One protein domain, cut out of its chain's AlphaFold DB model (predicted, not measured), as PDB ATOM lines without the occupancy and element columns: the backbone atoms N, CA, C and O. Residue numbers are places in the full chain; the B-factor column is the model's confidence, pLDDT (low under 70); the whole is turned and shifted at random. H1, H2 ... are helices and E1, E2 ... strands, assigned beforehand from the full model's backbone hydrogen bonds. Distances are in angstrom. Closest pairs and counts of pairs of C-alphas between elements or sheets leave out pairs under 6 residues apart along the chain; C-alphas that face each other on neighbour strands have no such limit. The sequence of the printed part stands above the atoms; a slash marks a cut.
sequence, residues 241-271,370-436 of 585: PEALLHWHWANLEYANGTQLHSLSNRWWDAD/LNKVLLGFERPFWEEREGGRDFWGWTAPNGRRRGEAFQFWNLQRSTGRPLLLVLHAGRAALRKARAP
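This is residues 241 to 271 and 370 to 436 of the 585 residues of the protein "Amino_oxidase domain-containing protein" of Emiliania huxleyi (UniProt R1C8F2). A small twisted antiparallel sheet, E1 E4 E3 E2, has the long helix H1 packed at one end of its strands, and H4 meets H1 at a corner and leads away past edge strand E1. The short helices H2 and H3 lie by the other end of the strands, while residues 260 to 271 lie beyond H1, on its far side from the sheet. The printed part has 98 residues with four named helices and four named strands, in the order H1 E1 H2 E2 E3 H3 E4 H4, and its class is mixed, helices and strands. It is only just compact, close to loose, with a radius of gyration of the C-alphas of 14.8 A and spans of 44 by 33 by 31 A.

In the sheet, E1 is residues 371 to 376, 16.6 A long, with C-alpha 371 at (27.599, 24.919, -16.759). E4 is residues 419 to 424, also 16.6 A; E3 is residues 407 to 410, 10.1 A; E2 is residues 391 to 393, 7.2 A. H1, residues 241 to 256, measures 23.2 A and begins with C-alpha 241 at (41.563, 25.373, 5.301). H2 is residues 383 to 386, 5.3 A, and H3 is residues 412 to 415, 5.2 A. H4, residues 426 to 434, measures 13.7 A and ends with C-alpha 434 at (25.982, 13.679, -19.159).

From edge to edge of the sheet the strands' lines turn by 60 degrees. E1 and E4 are antiparallel at 158 degrees, with N 373 and O 422 2.9 A apart, within hydrogen-bond range. E4 and E3 are antiparallel at 162 degrees, with N 409 and O 421 at 2.8 A. E3 and E2, a hairpin, are antiparallel at 160 degrees, with N 408 and O 392 at 2.9 A. H1 is on the sheet; its closest C-alphas to E4 are those of Tyr 254 and His 424, 7.6 A. H4 only grazes the sheet, with its residues 426 to 433; the closest C-alphas of H4 and E1 are those of Ala 429 and Asn 371, 5.5 A. H1, with residues 250 to 254 alone, and H4 only just touch, with 3 pairs of C-alphas within 8 A, the closest being those of Glu 253 and Gly 426, 5.3 A. Their lines stand at a steep tilt of 63 degrees, the same way. H2 and H3 are not on the sheet and are apart from each other; the closest C-alphas of H3 and E4 are those of Gln 412 and Leu 419, 5.7 A. In H1 every O i to N i+4 pair is within hydrogen-bond range, in H4 3 of 5, and H2 and H3 are too short for such a pair.

The two C-alphas farthest apart, those of Arg 266 and Glu 378, are 46.8 A apart. Residues 272 to 369 are not printed, and C-alphas 271 and 370 are 19.3 A apart across the cut. The link from E2 to E3 is long, with 13 residues. The mean pLDDT of the printed part is 88.4, and residues 433 to 436 are under 70.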
ATOM      1  N   PRO A 241      40.476  24.825   6.118       91.19
ATOM      2  CA  PRO A 241      41.563  25.373   5.301       91.19
ATOM      3  C   PRO A 241      41.688  24.691   3.933       91.19
ATOM      4  O   PRO A 241      41.812  25.362   2.905       91.19
ATOM      5  N   GLU A 242      41.591  23.365   3.899       89.94
ATOM      6  CA  GLU A 242      41.636  22.565   2.679       89.94
ATOM      7  C   GLU A 242      40.394  22.820   1.822       89.94
ATOM      8  O   GLU A 242      40.504  23.055   0.620       89.94
ATOM      9  N   ALA A 243      39.204  22.868   2.425       90.69
ATOM     10  CA  ALA A 243      37.963  23.164   1.712       90.69
ATOM     11  C   ALA A 243      38.005  24.540   1.015       90.69
ATOM     12  O   ALA A 243      37.539  24.679  -0.123       90.69
ATOM     13  N   LEU A 244      38.610  25.547   1.656       93.88
ATOM     14  CA  LEU A 244      38.841  26.873   1.071       93.88
ATOM     15  C   LEU A 244      39.842  26.826  -0.090       93.88
ATOM     16  O   LEU A 244      39.602  27.436  -1.136       93.88
ATOM     17  N   LEU A 245      40.937  26.076   0.043       93.81
ATOM     18  CA  LEU A 245      41.888  25.876  -1.054       93.81
ATOM     19  C   LEU A 245      41.214  25.215  -2.267       93.81
ATOM     20  O   LEU A 245      41.355  25.691  -3.396       93.81
ATOM     21  N   HIS A 246      40.409  24.178  -2.034       93.19
ATOM     22  CA  HIS A 246      39.643  23.506  -3.083       93.19
ATOM     23  C   HIS A 246      38.629  24.440  -3.759       93.19
ATOM     24  O   HIS A 246      38.405  24.324  -4.967       93.19
ATOM     25  N   TRP A 247      38.049  25.399  -3.031       95.56
ATOM     26  CA  TRP A 247      37.221  26.445  -3.634       95.56
ATOM     27  C   TRP A 247      38.022  27.327  -4.602       95.56
ATOM     28  O   TRP A 247      37.564  27.599  -5.715       95.56
ATOM     29  N   HIS A 248      39.241  27.733  -4.232       96.62
ATOM     30  CA  HIS A 248      40.113  28.504  -5.124       96.62
ATOM     31  C   HIS A 248      40.528  27.707  -6.364       96.62
ATOM     32  O   HIS A 248      40.542  28.259  -7.468       96.62
ATOM     33  N   TRP A 249      40.796  26.408  -6.217       95.25
ATOM     34  CA  TRP A 249      41.024  25.519  -7.358       95.25
ATOM     35  C   TRP A 249      39.802  25.438  -8.268       95.25
ATOM     36  O   TRP A 249      39.940  25.634  -9.474       95.25
ATOM     37  N   ALA A 250      38.601  25.264  -7.716       95.19
ATOM     38  CA  ALA A 250      37.360  25.287  -8.491       95.19
ATOM     39  C   ALA A 250      37.150  26.622  -9.228       95.19
ATOM     40  O   ALA A 250      36.699  26.638 -10.376       95.19
ATOM     41  N   ASN A 251      37.516  27.746  -8.609       96.88
ATOM     42  CA  ASN A 251      37.451  29.061  -9.241       96.88
ATOM     43  C   ASN A 251      38.457  29.205 -10.401       96.88
ATOM     44  O   ASN A 251      38.145  29.818 -11.425       96.88
ATOM     45  N   LEU A 252      39.637  28.589 -10.294       96.25
ATOM     46  CA  LEU A 252      40.609  28.524 -11.389       96.25
ATOM     47  C   LEU A 252      40.130  27.601 -12.524       96.25
ATOM     48  O   LEU A 252      40.260  27.945 -13.703       96.25
ATOM     49  N   GLU A 253      39.502  26.471 -12.193       95.25
ATOM     50  CA  GLU A 253      38.834  25.597 -13.167       95.25
ATOM     51  C   GLU A 253      37.674  26.305 -13.870       95.25
ATOM     52  O   GLU A 253      37.439  26.084 -15.059       95.25
ATOM     53  N   TYR A 254      36.946  27.168 -13.156       95.44
ATOM     54  CA  TYR A 254      35.897  28.014 -13.719       95.44
ATOM     55  C   TYR A 254      36.457  28.999 -14.742       95.44
ATOM     56  O   TYR A 254      35.948  29.052 -15.864       95.44
ATOM     57  N   ALA A 255      37.511  29.735 -14.378       94.38
ATOM     58  CA  ALA A 255      38.132  30.732 -15.248       94.38
ATOM     59  C   ALA A 255      38.622  30.108 -16.566       94.38
ATOM     60  O   ALA A 255      38.421  30.664 -17.646       94.38
ATOM     61  N   ASN A 256      39.187  28.903 -16.478       94.19
ATOM     62  CA  ASN A 256      39.725  28.178 -17.626       94.19
ATOM     63  C   ASN A 256      38.707  27.245 -18.311       94.19
ATOM     64  O   ASN A 256      38.959  26.723 -19.400       94.19
ATOM     65  N   GLY A 257      37.554  27.011 -17.686       93.25
ATOM     66  CA  GLY A 257      36.520  26.095 -18.153       93.25
ATOM     67  C   GLY A 257      36.958  24.629 -18.233       93.25
ATOM     68  O   GLY A 257      36.410  23.898 -19.048       93.25
ATOM     69  N   THR A 258      37.951  24.174 -17.472       92.44
ATOM     70  CA  THR A 258      38.449  22.786 -17.515       92.44
ATOM     71  C   THR A 258      39.080  22.385 -16.183       92.44
ATOM     72  O   THR A 258      39.351  23.247 -15.358       92.44
ATOM     73  N   GLN A 259      39.322  21.086 -15.981       90.88
ATOM     74  CA  GLN A 259      40.079  20.579 -14.831       90.88
ATOM     75  C   GLN A 259      41.558  20.982 -14.901       90.88
ATOM     76  O   GLN A 259      42.104  21.127 -16.003       90.88
ATOM     77  N   LEU A 260      42.201  21.136 -13.742       91.06
ATOM     78  CA  LEU A 260      43.559  21.681 -13.636       91.06
ATOM     79  C   LEU A 260      44.613  20.794 -14.312       91.06
ATOM     80  O   LEU A 260      45.416  21.320 -15.084       91.06
ATOM     81  N   HIS A 261      44.564  19.463 -14.159       88.00
ATOM     82  CA  HIS A 261      45.493  18.547 -14.852       88.00
ATOM     83  C   HIS A 261      45.439  18.646 -16.387       88.00
ATOM     84  O   HIS A 261      46.363  18.227 -17.088       88.00
ATOM     85  N   SER A 262      44.344  19.175 -16.944       87.88
ATOM     86  CA  SER A 262      44.199  19.351 -18.390       87.88
ATOM     87  C   SER A 262      44.894  20.617 -18.904       87.88
ATOM     88  O   SER A 262      45.099  20.736 -20.117       87.88
ATOM     89  N   LEU A 263      45.270  21.551 -18.024       90.25
ATOM     90  CA  LEU A 263      45.868  22.834 -18.387       90.25
ATOM     91  C   LEU A 263      47.369  22.747 -18.647       90.25
ATOM     92  O   LEU A 263      48.106  21.981 -18.040       90.25
ATOM     93  N   SER A 264      47.852  23.595 -19.553       89.38
ATOM     94  CA  SER A 264      49.288  23.791 -19.755       89.38
ATOM     95  C   SER A 264      49.922  24.511 -18.574       89.38
ATOM     96  O   SER A 264      49.827  25.728 -18.502       89.38
ATOM     97  N   ASN A 265      50.678  23.805 -17.727       88.00
ATOM     98  CA  ASN A 265      51.392  24.436 -16.604       88.00
ATOM     99  C   ASN A 265      52.239  25.661 -17.018       88.00
ATOM    100  O   ASN A 265      52.411  26.598 -16.256       88.00
ATOM    101  N   ARG A 266      52.765  25.674 -18.251       88.94
ATOM    102  CA  ARG A 266      53.594  26.776 -18.763       88.94
ATOM    103  C   ARG A 266      52.818  27.884 -19.486       88.94
ATOM    104  O   ARG A 266      53.380  28.951 -19.696       88.94
ATOM    105  N   TRP A 267      51.624  27.597 -20.001       90.19
ATOM    106  CA  TRP A 267      50.962  28.471 -20.980       90.19
ATOM    107  C   TRP A 267      49.480  28.707 -20.703       90.19
ATOM    108  O   TRP A 267      48.799  29.191 -21.604       90.19
ATOM    109  N   TRP A 268      48.960  28.297 -19.547       92.56
ATOM    110  CA  TRP A 268      47.541  28.440 -19.223       92.56
ATOM    111  C   TRP A 268      47.115  29.916 -19.151       92.56
ATOM    112  O   TRP A 268      46.032  30.231 -19.621       92.56
ATOM    113  N   ASP A 269      48.014  30.784 -18.691       92.31
ATOM    114  CA  ASP A 269      47.901  32.237 -18.480       92.31
ATOM    115  C   ASP A 269      48.544  33.064 -19.612       92.31
ATOM    116  O   ASP A 269      48.876  34.239 -19.469       92.31
ATOM    117  N   ALA A 270      48.784  32.455 -20.778       89.62
ATOM    118  CA  ALA A 270      49.520  33.108 -21.863       89.62
ATOM    119  C   ALA A 270      48.788  34.317 -22.488       89.62
ATOM    120  O   ALA A 270      49.368  34.998 -23.343       89.62
ATOM    121  N   ASP A 271      47.516  34.537 -22.149       90.06
ATOM    122  CA  ASP A 271      46.718  35.689 -22.559       90.06
ATOM    123  C   ASP A 271      46.601  36.802 -21.509       90.06
ATOM    124  O   ASP A 271      46.160  37.889 -21.883       90.06
ATOM    125  N   LEU A 370      31.755  24.320 -18.978       88.81
ATOM    126  CA  LEU A 370      31.256  25.081 -17.845       88.81
ATOM    127  C   LEU A 370      29.734  25.125 -17.921       88.81
ATOM    128  O   LEU A 370      29.173  25.439 -18.972       88.81
ATOM    129  N   ASN A 371      29.056  24.863 -16.804       89.31
ATOM    130  CA  ASN A 371      27.599  24.919 -16.759       89.31
ATOM    131  C   ASN A 371      27.102  26.036 -15.848       89.31
ATOM    132  O   ASN A 371      27.716  26.391 -14.843       89.31
ATOM    133  N   LYS A 372      25.943  26.564 -16.235       92.31
ATOM    134  CA  LYS A 372      25.230  27.655 -15.585       92.31
ATOM    135  C   LYS A 372      23.814  27.185 -15.286       92.31
ATOM    136  O   LYS A 372      23.125  26.759 -16.213       92.31
ATOM    137  N   VAL A 373      23.383  27.274 -14.034       92.56
ATOM    138  CA  VAL A 373      21.999  27.003 -13.624       92.56
ATOM    139  C   VAL A 373      21.381  28.319 -13.187       92.56
ATOM    140  O   VAL A 373      21.880  28.960 -12.272       92.56
ATOM    141  N   LEU A 374      20.324  28.746 -13.873       92.81
ATOM    142  CA  LEU A 374      19.597  29.962 -13.528       92.81
ATOM    143  C   LEU A 374      18.361  29.584 -12.714       92.81
ATOM    144  O   LEU A 374      17.532  28.809 -13.189       92.81
ATOM    145  N   LEU A 375      18.250  30.143 -11.517       92.00
ATOM    146  CA  LEU A 375      17.158  29.924 -10.581       92.00
ATOM    147  C   LEU A 375      16.384  31.232 -10.428       92.00
ATOM    148  O   LEU A 375      16.977  32.274 -10.153       92.00
ATOM    149  N   GLY A 376      15.073  31.183 -10.653       93.00
ATOM    150  CA  GLY A 376      14.183  32.315 -10.429       93.00
ATOM    151  C   GLY A 376      13.338  32.090  -9.191       93.00
ATOM    152  O   GLY A 376      12.820  30.991  -8.999       93.00
ATOM    153  N   PHE A 377      13.208  33.132  -8.382       92.25
ATOM    154  CA  PHE A 377      12.466  33.105  -7.127       92.25
ATOM    155  C   PHE A 377      11.352  34.149  -7.153       92.25
ATOM    156  O   PHE A 377      11.341  35.031  -8.006       92.25
ATOM    157  N   GLU A 378      10.394  34.050  -6.236       91.56
ATOM    158  CA  GLU A 378       9.358  35.082  -6.085       91.56
ATOM    159  C   GLU A 378       9.897  36.303  -5.330       91.56
ATOM    160  O   GLU A 378       9.557  37.437  -5.655       91.56
ATOM    161  N   ARG A 379      10.791  36.071  -4.363       90.06
ATOM    162  CA  ARG A 379      11.400  37.089  -3.502       90.06
ATOM    163  C   ARG A 379      12.896  36.815  -3.294       90.06
ATOM    164  O   ARG A 379      13.285  35.642  -3.242       90.06
ATOM    165  N   PRO A 380      13.741  37.853  -3.178       88.88
ATOM    166  CA  PRO A 380      15.189  37.704  -3.066       88.88
ATOM    167  C   PRO A 380      15.626  37.434  -1.621       88.88
ATOM    168  O   PRO A 380      16.247  38.267  -0.970       88.88
ATOM    169  N   PHE A 381      15.321  36.242  -1.106       88.00
ATOM    170  CA  PHE A 381      15.588  35.875   0.297       88.00
ATOM    171  C   PHE A 381      17.068  35.993   0.721       88.00
ATOM    172  O   PHE A 381      17.378  36.014   1.907       88.00
ATOM    173  N   TRP A 382      18.001  36.040  -0.235       86.75
ATOM    174  CA  TRP A 382      19.424  36.233   0.037       86.75
ATOM    175  C   TRP A 382      19.785  37.676   0.400       86.75
ATOM    176  O   TRP A 382      20.877  37.883   0.908       86.75
ATOM    177  N   GLU A 383      18.935  38.680   0.170       81.19
ATOM    178  CA  GLU A 383      19.276  40.073   0.506       81.19
ATOM    179  C   GLU A 383      19.443  40.291   2.010       81.19
ATOM    180  O   GLU A 383      20.396  40.951   2.421       81.19
ATOM    181  N   GLU A 384      18.589  39.662   2.819       76.19
ATOM    182  CA  GLU A 384      18.613  39.757   4.285       76.19
ATOM    183  C   GLU A 384      19.920  39.211   4.879       76.19
ATOM    184  O   GLU A 384      20.451  39.751   5.846       76.19
ATOM    185  N   ARG A 385      20.464  38.146   4.280       73.56
ATOM    186  CA  ARG A 385      21.645  37.431   4.784       73.56
ATOM    187  C   ARG A 385      22.943  37.858   4.104       73.56
ATOM    188  O   ARG A 385      23.991  37.952   4.741       73.56
ATOM    189  N   GLU A 386      22.892  38.076   2.795       77.06
ATOM    190  CA  GLU A 386      24.066  38.304   1.957       77.06
ATOM    191  C   GLU A 386      24.338  39.790   1.680       77.06
ATOM    192  O   GLU A 386      25.309  40.119   1.000       77.06
ATOM    193  N   GLY A 387      23.526  40.707   2.218       70.06
ATOM    194  CA  GLY A 387      23.846  42.138   2.291       70.06
ATOM    195  C   GLY A 387      24.093  42.804   0.935       70.06
ATOM    196  O   GLY A 387      24.990  43.633   0.802       70.06
ATOM    197  N   GLY A 388      23.357  42.400  -0.105       77.88
ATOM    198  CA  GLY A 388      23.480  42.994  -1.442       77.88
ATOM    199  C   GLY A 388      24.783  42.667  -2.189       77.88
ATOM    200  O   GLY A 388      25.137  43.396  -3.122       77.88
ATOM    201  N   ARG A 389      25.492  41.592  -1.802       87.38
ATOM    202  CA  ARG A 389      26.645  41.044  -2.539       87.38
ATOM    203  C   ARG A 389      26.262  40.649  -3.973       87.38
ATOM    204  O   ARG A 389      25.198  40.073  -4.209       87.38
ATOM    205  N   ASP A 390      27.163  40.911  -4.925       88.69
ATOM    206  CA  ASP A 390      26.980  40.522  -6.333       88.69
ATOM    207  C   ASP A 390      27.227  39.017  -6.556       88.69
ATOM    208  O   ASP A 390      26.648  38.411  -7.460       88.69
ATOM    209  N   PHE A 391      28.066  38.389  -5.728       92.44
ATOM    210  CA  PHE A 391      28.285  36.944  -5.725       92.44
ATOM    211  C   PHE A 391      28.825  36.454  -4.376       92.44
ATOM    212  O   PHE A 391      29.357  37.235  -3.586       92.44
ATOM    213  N   TRP A 392      28.728  35.147  -4.132       93.12
ATOM    214  CA  TRP A 392      29.362  34.470  -2.997       93.12
ATOM    215  C   TRP A 392      29.821  33.058  -3.371       93.12
ATOM    216  O   TRP A 392      29.378  32.471  -4.365       93.12
ATOM    217  N   GLY A 393      30.761  32.540  -2.583       92.88
ATOM    218  CA  GLY A 393      31.318  31.200  -2.730       92.88
ATOM    219  C   GLY A 393      30.649  30.181  -1.811       92.88
ATOM    220  O   GLY A 393      30.067  30.533  -0.789       92.88
ATOM    221  N   TRP A 394      30.768  28.909  -2.179       90.94
ATOM    222  CA  TRP A 394      30.378  27.765  -1.367       90.94
ATOM    223  C   TRP A 394      31.475  26.707  -1.417       90.94
ATOM    224  O   TRP A 394      31.821  26.214  -2.494       90.94
ATOM    225  N   THR A 395      32.028  26.354  -0.261       90.75
ATOM    226  CA  THR A 395      33.009  25.273  -0.149       90.75
ATOM    227  C   THR A 395      32.307  23.928  -0.273       90.75
ATOM    228  O   THR A 395      31.328  23.652   0.420       90.75
ATOM    229  N   ALA A 396      32.798  23.077  -1.166       85.88
ATOM    230  CA  ALA A 396      32.248  21.741  -1.329       85.88
ATOM    231  C   ALA A 396      32.528  20.863  -0.098       85.88
ATOM    232  O   ALA A 396      33.527  21.080   0.587       85.88
ATOM    233  N   PRO A 397      31.698  19.833   0.150       81.44
ATOM    234  CA  PRO A 397      31.919  18.910   1.263       81.44
ATOM    235  C   PRO A 397      33.224  18.113   1.126       81.44
ATOM    236  O   PRO A 397      33.776  17.688   2.130       81.44
ATOM    237  N   ASN A 398      33.711  17.901  -0.101       88.50
ATOM    238  CA  ASN A 398      34.931  17.151  -0.381       88.50
ATOM    239  C   ASN A 398      35.596  17.605  -1.691       88.50
ATOM    240  O   ASN A 398      35.013  18.373  -2.473       88.50
ATOM    241  N   GLY A 399      36.809  17.109  -1.950       86.25
ATOM    242  CA  GLY A 399      37.610  17.520  -3.103       86.25
ATOM    243  C   GLY A 399      36.945  17.200  -4.443       86.25
ATOM    244  O   GLY A 399      36.839  18.071  -5.310       86.25
ATOM    245  N   ARG A 400      36.330  16.016  -4.552       87.56
ATOM    246  CA  ARG A 400      35.632  15.523  -5.764       87.56
ATOM    247  C   ARG A 400      34.436  16.354  -6.192       87.56
ATOM    248  O   ARG A 400      33.936  16.229  -7.322       87.56
ATOM    249  N   ARG A 401      33.910  17.166  -5.279       89.62
ATOM    250  CA  ARG A 401      32.747  18.024  -5.500       89.62
ATOM    251  C   ARG A 401      33.098  19.506  -5.480       89.62
ATOM    252  O   ARG A 401      32.179  20.305  -5.623       89.62
ATOM    253  N   ARG A 402      34.383  19.883  -5.426       92.44
ATOM    254  CA  ARG A 402      34.847  21.288  -5.368       92.44
ATOM    255  C   ARG A 402      34.209  22.209  -6.406       92.44
ATOM    256  O   ARG A 402      33.860  23.336  -6.090       92.44
ATOM    257  N   GLY A 403      34.007  21.720  -7.631       93.06
ATOM    258  CA  GLY A 403      33.402  22.488  -8.722       93.06
ATOM    259  C   GLY A 403      31.870  22.504  -8.731       93.06
ATOM    260  O   GLY A 403      31.278  23.064  -9.654       93.06
ATOM    261  N   GLU A 404      31.192  21.851  -7.787       93.00
ATOM    262  CA  GLU A 404      29.734  21.761  -7.751       93.00
ATOM    263  C   GLU A 404      29.105  22.921  -6.975       93.00
ATOM    264  O   GLU A 404      29.258  22.994  -5.765       93.00
ATOM    265  N   ALA A 405      28.349  23.785  -7.668       93.50
ATOM    266  CA  ALA A 405      27.649  24.918  -7.061       93.50
ATOM    267  C   ALA A 405      28.590  25.805  -6.232       93.50
ATOM    268  O   ALA A 405      28.182  26.418  -5.256       93.50
ATOM    269  N   PHE A 406      29.859  25.869  -6.640       94.62
ATOM    270  CA  PHE A 406      30.918  26.503  -5.866       94.62
ATOM    271  C   PHE A 406      30.759  28.029  -5.801       94.62
ATOM    272  O   PHE A 406      31.342  28.675  -4.937       94.62
ATOM    273  N   GLN A 407      29.994  28.630  -6.717       94.69
ATOM    274  CA  GLN A 407      29.780  30.072  -6.764       94.69
ATOM    275  C   GLN A 407      28.368  30.412  -7.240       94.69
ATOM    276  O   GLN A 407      27.852  29.830  -8.204       94.69
ATOM    277  N   PHE A 408      27.781  31.400  -6.572       94.12
ATOM    278  CA  PHE A 408      26.445  31.928  -6.806       94.12
ATOM    279  C   PHE A 408      26.541  33.403  -7.174       94.12
ATOM    280  O   PHE A 408      27.223  34.163  -6.498       94.12
ATOM    281  N   TRP A 409      25.856  33.803  -8.239       93.69
ATOM    282  CA  TRP A 409      25.806  35.174  -8.739       93.69
ATOM    283  C   TRP A 409      24.405  35.736  -8.551       93.69
ATOM    284  O   TRP A 409      23.440  35.194  -9.100       93.69
ATOM    285  N   ASN A 410      24.310  36.844  -7.827       92.56
ATOM    286  CA  ASN A 410      23.092  37.617  -7.683       92.56
ATOM    287  C   ASN A 410      22.901  38.489  -8.927       92.56
ATOM    288  O   ASN A 410      23.638  39.445  -9.160       92.56
ATOM    289  N   LEU A 411      21.901  38.165  -9.747       90.94
ATOM    290  CA  LEU A 411      21.625  38.915 -10.972       90.94
ATOM    291  C   LEU A 411      20.567  40.001 -10.777       90.94
ATOM    292  O   LEU A 411      20.247  40.708 -11.739       90.94
ATOM    293  N   GLN A 412      20.031  40.169  -9.569       88.69
ATOM    294  CA  GLN A 412      18.925  41.082  -9.307       88.69
ATOM    295  C   GLN A 412      19.265  42.527  -9.616       88.69
ATOM    296  O   GLN A 412      18.518  43.163 -10.351       88.69
ATOM    297  N   ARG A 413      20.423  43.024  -9.174       84.50
ATOM    298  CA  ARG A 413      20.851  44.397  -9.480       84.50
ATOM    299  C   ARG A 413      20.950  44.651 -10.985       84.50
ATOM    300  O   ARG A 413      20.580  45.716 -11.459       84.50
ATOM    301  N   SER A 414      21.420  43.661 -11.744       87.12
ATOM    302  CA  SER A 414      21.563  43.792 -13.198       87.12
ATOM    303  C   SER A 414      20.250  43.619 -13.966       87.12
ATOM    304  O   SER A 414      20.099  44.200 -15.028       87.12
ATOM    305  N   THR A 415      19.301  42.829 -13.459       87.81
ATOM    306  CA  THR A 415      18.095  42.438 -14.218       87.81
ATOM    307  C   THR A 415      16.788  42.988 -13.648       87.81
ATOM    308  O   THR A 415      15.743  42.817 -14.272       87.81
ATOM    309  N   GLY A 416      16.817  43.586 -12.457       88.56
ATOM    310  CA  GLY A 416      15.636  43.981 -11.685       88.56
ATOM    311  C   GLY A 416      14.812  42.803 -11.151       88.56
ATOM    312  O   GLY A 416      13.697  43.007 -10.683       88.56
ATOM    313  N   ARG A 417      15.304  41.560 -11.256       89.81
ATOM    314  CA  ARG A 417      14.536  40.343 -10.947       89.81
ATOM    315  C   ARG A 417      15.274  39.447  -9.951       89.81
ATOM    316  O   ARG A 417      16.480  39.288 -10.104       89.81
ATOM    317  N   PRO A 418      14.581  38.787  -9.007       92.06
ATOM    318  CA  PRO A 418      15.179  37.851  -8.046       92.06
ATOM    319  C   PRO A 418      15.681  36.569  -8.741       92.06
ATOM    320  O   PRO A 418      15.038  35.516  -8.740       92.06
ATOM    321  N   LEU A 419      16.837  36.681  -9.394       91.62
ATOM    322  CA  LEU A 419      17.484  35.637 -10.177       91.62
ATOM    323  C   LEU A 419      18.856  35.317  -9.589       91.62
ATOM    324  O   LEU A 419      19.704  36.203  -9.460       91.62
ATOM    325  N   LEU A 420      19.093  34.033  -9.339       92.38
ATOM    326  CA  LEU A 420      20.373  33.512  -8.883       92.38
ATOM    327  C   LEU A 420      20.992  32.623  -9.959       92.38
ATOM    328  O   LEU A 420      20.352  31.705 -10.475       92.38
ATOM    329  N   LEU A 421      22.246  32.884 -10.310       93.75
ATOM    330  CA  LEU A 421      23.011  32.062 -11.240       93.75
ATOM    331  C   LEU A 421      24.023  31.209 -10.471       93.75
ATOM    332  O   LEU A 421      24.938  31.730  -9.846       93.75
ATOM    333  N   VAL A 422      23.892  29.891 -10.581       95.06
ATOM    334  CA  VAL A 422      24.777  28.904  -9.955       95.06
ATOM    335  C   VAL A 422      25.764  28.362 -10.981       95.06
ATOM    336  O   VAL A 422      25.385  28.018 -12.110       95.06
ATOM    337  N   LEU A 423      27.034  28.269 -10.595       95.00
ATOM    338  CA  LEU A 423      28.110  27.796 -11.460       95.00
ATOM    339  C   LEU A 423      28.555  26.377 -11.107       95.00
ATOM    340  O   LEU A 423      28.740  26.023  -9.944       95.00
ATOM    341  N   HIS A 424      28.783  25.579 -12.151       93.81
ATOM    342  CA  HIS A 424      29.472  24.297 -12.047       93.81
ATOM    343  C   HIS A 424      30.709  24.297 -12.939       93.81
ATOM    344  O   HIS A 424      30.582  24.526 -14.146       93.81
ATOM    345  N   ALA A 425      31.865  23.990 -12.355       94.25
ATOM    346  CA  ALA A 425      33.177  23.990 -12.998       94.25
ATOM    347  C   ALA A 425      33.869  22.620 -12.906       94.25
ATOM    348  O   ALA A 425      33.351  21.689 -12.278       94.25
ATOM    349  N   GLY A 426      35.006  22.488 -13.596       91.81
ATOM    350  CA  GLY A 426      35.848  21.292 -13.562       91.81
ATOM    351  C   GLY A 426      35.074  19.998 -13.823       91.81
ATOM    352  O   GLY A 426      34.234  19.902 -14.728       91.81
ATOM    353  N   ARG A 427      35.319  18.991 -12.982       89.50
ATOM    354  CA  ARG A 427      34.654  17.679 -13.041       89.50
ATOM    355  C   ARG A 427      33.129  17.773 -12.944       89.50
ATOM    356  O   ARG A 427      32.415  17.063 -13.659       89.50
ATOM    357  N   ALA A 428      32.602  18.667 -12.105       89.81
ATOM    358  CA  ALA A 428      31.160  18.809 -11.901       89.81
ATOM    359  C   ALA A 428      30.434  19.265 -13.180       89.81
ATOM    360  O   ALA A 428      29.324  18.799 -13.466       89.81
ATOM    361  N   ALA A 429      31.077  20.112 -13.993       87.81
ATOM    362  CA  ALA A 429      30.550  20.520 -15.293       87.81
ATOM    363  C   ALA A 429      30.433  19.336 -16.273       87.81
ATOM    364  O   ALA A 429      29.469  19.245 -17.037       87.81
ATOM    365  N   LEU A 430      31.379  18.395 -16.238       83.06
ATOM    366  CA  LEU A 430      31.357  17.201 -17.088       83.06
ATOM    367  C   LEU A 430      30.299  16.182 -16.642       83.06
ATOM    368  O   LEU A 430      29.604  15.622 -17.488       83.06
ATOM    369  N   ARG A 431      30.107  15.976 -15.332       80.62
ATOM    370  CA  ARG A 431      29.054  15.073 -14.824       80.62
ATOM    371  C   ARG A 431      27.660  15.554 -15.221       80.62
ATOM    372  O   ARG A 431      26.881  14.803 -15.803       80.62
ATOM    373  N   LYS A 432      27.359  16.836 -14.984       71.38
ATOM    374  CA  LYS A 432      26.045  17.419 -15.319       71.38
ATOM    375  C   LYS A 432      25.814  17.547 -16.824       71.38
ATOM    376  O   LYS A 432      24.674  17.584 -17.261       71.38
ATOM    377  N   ALA A 433      26.880  17.558 -17.627       61.91
ATOM    378  CA  ALA A 433      26.775  17.477 -19.079       61.91
ATOM    379  C   ALA A 433      26.224  16.130 -19.579       61.91
ATOM    380  O   ALA A 433      25.661  16.110 -20.674       61.91
ATOM    381  N   ARG A 434      26.413  15.044 -18.818       56.66
ATOM    382  CA  ARG A 434      25.982  13.679 -19.159       56.66
ATOM    383  C   ARG A 434      24.643  13.292 -18.523       56.66
ATOM    384  O   ARG A 434      23.994  12.375 -19.007       56.66
ATOM    385  N   ALA A 435      24.216  13.996 -17.476       48.69
ATOM    386  CA  ALA A 435      22.907  13.793 -16.869       48.69
ATOM    387  C   ALA A 435      21.805  14.501 -17.687       48.69
ATOM    388  O   ALA A 435      22.001  15.649 -18.100       48.69
ATOM    389  N   PRO A 436      20.634  13.875 -17.917       44.88
ATOM    390  CA  PRO A 436      19.490  14.592 -18.463       44.88
ATOM    391  C   PRO A 436      19.115  15.742 -17.521       44.88
ATOM    392  O   PRO A 436      19.111  15.577 -16.300       44.88
TER     393      PRO A 436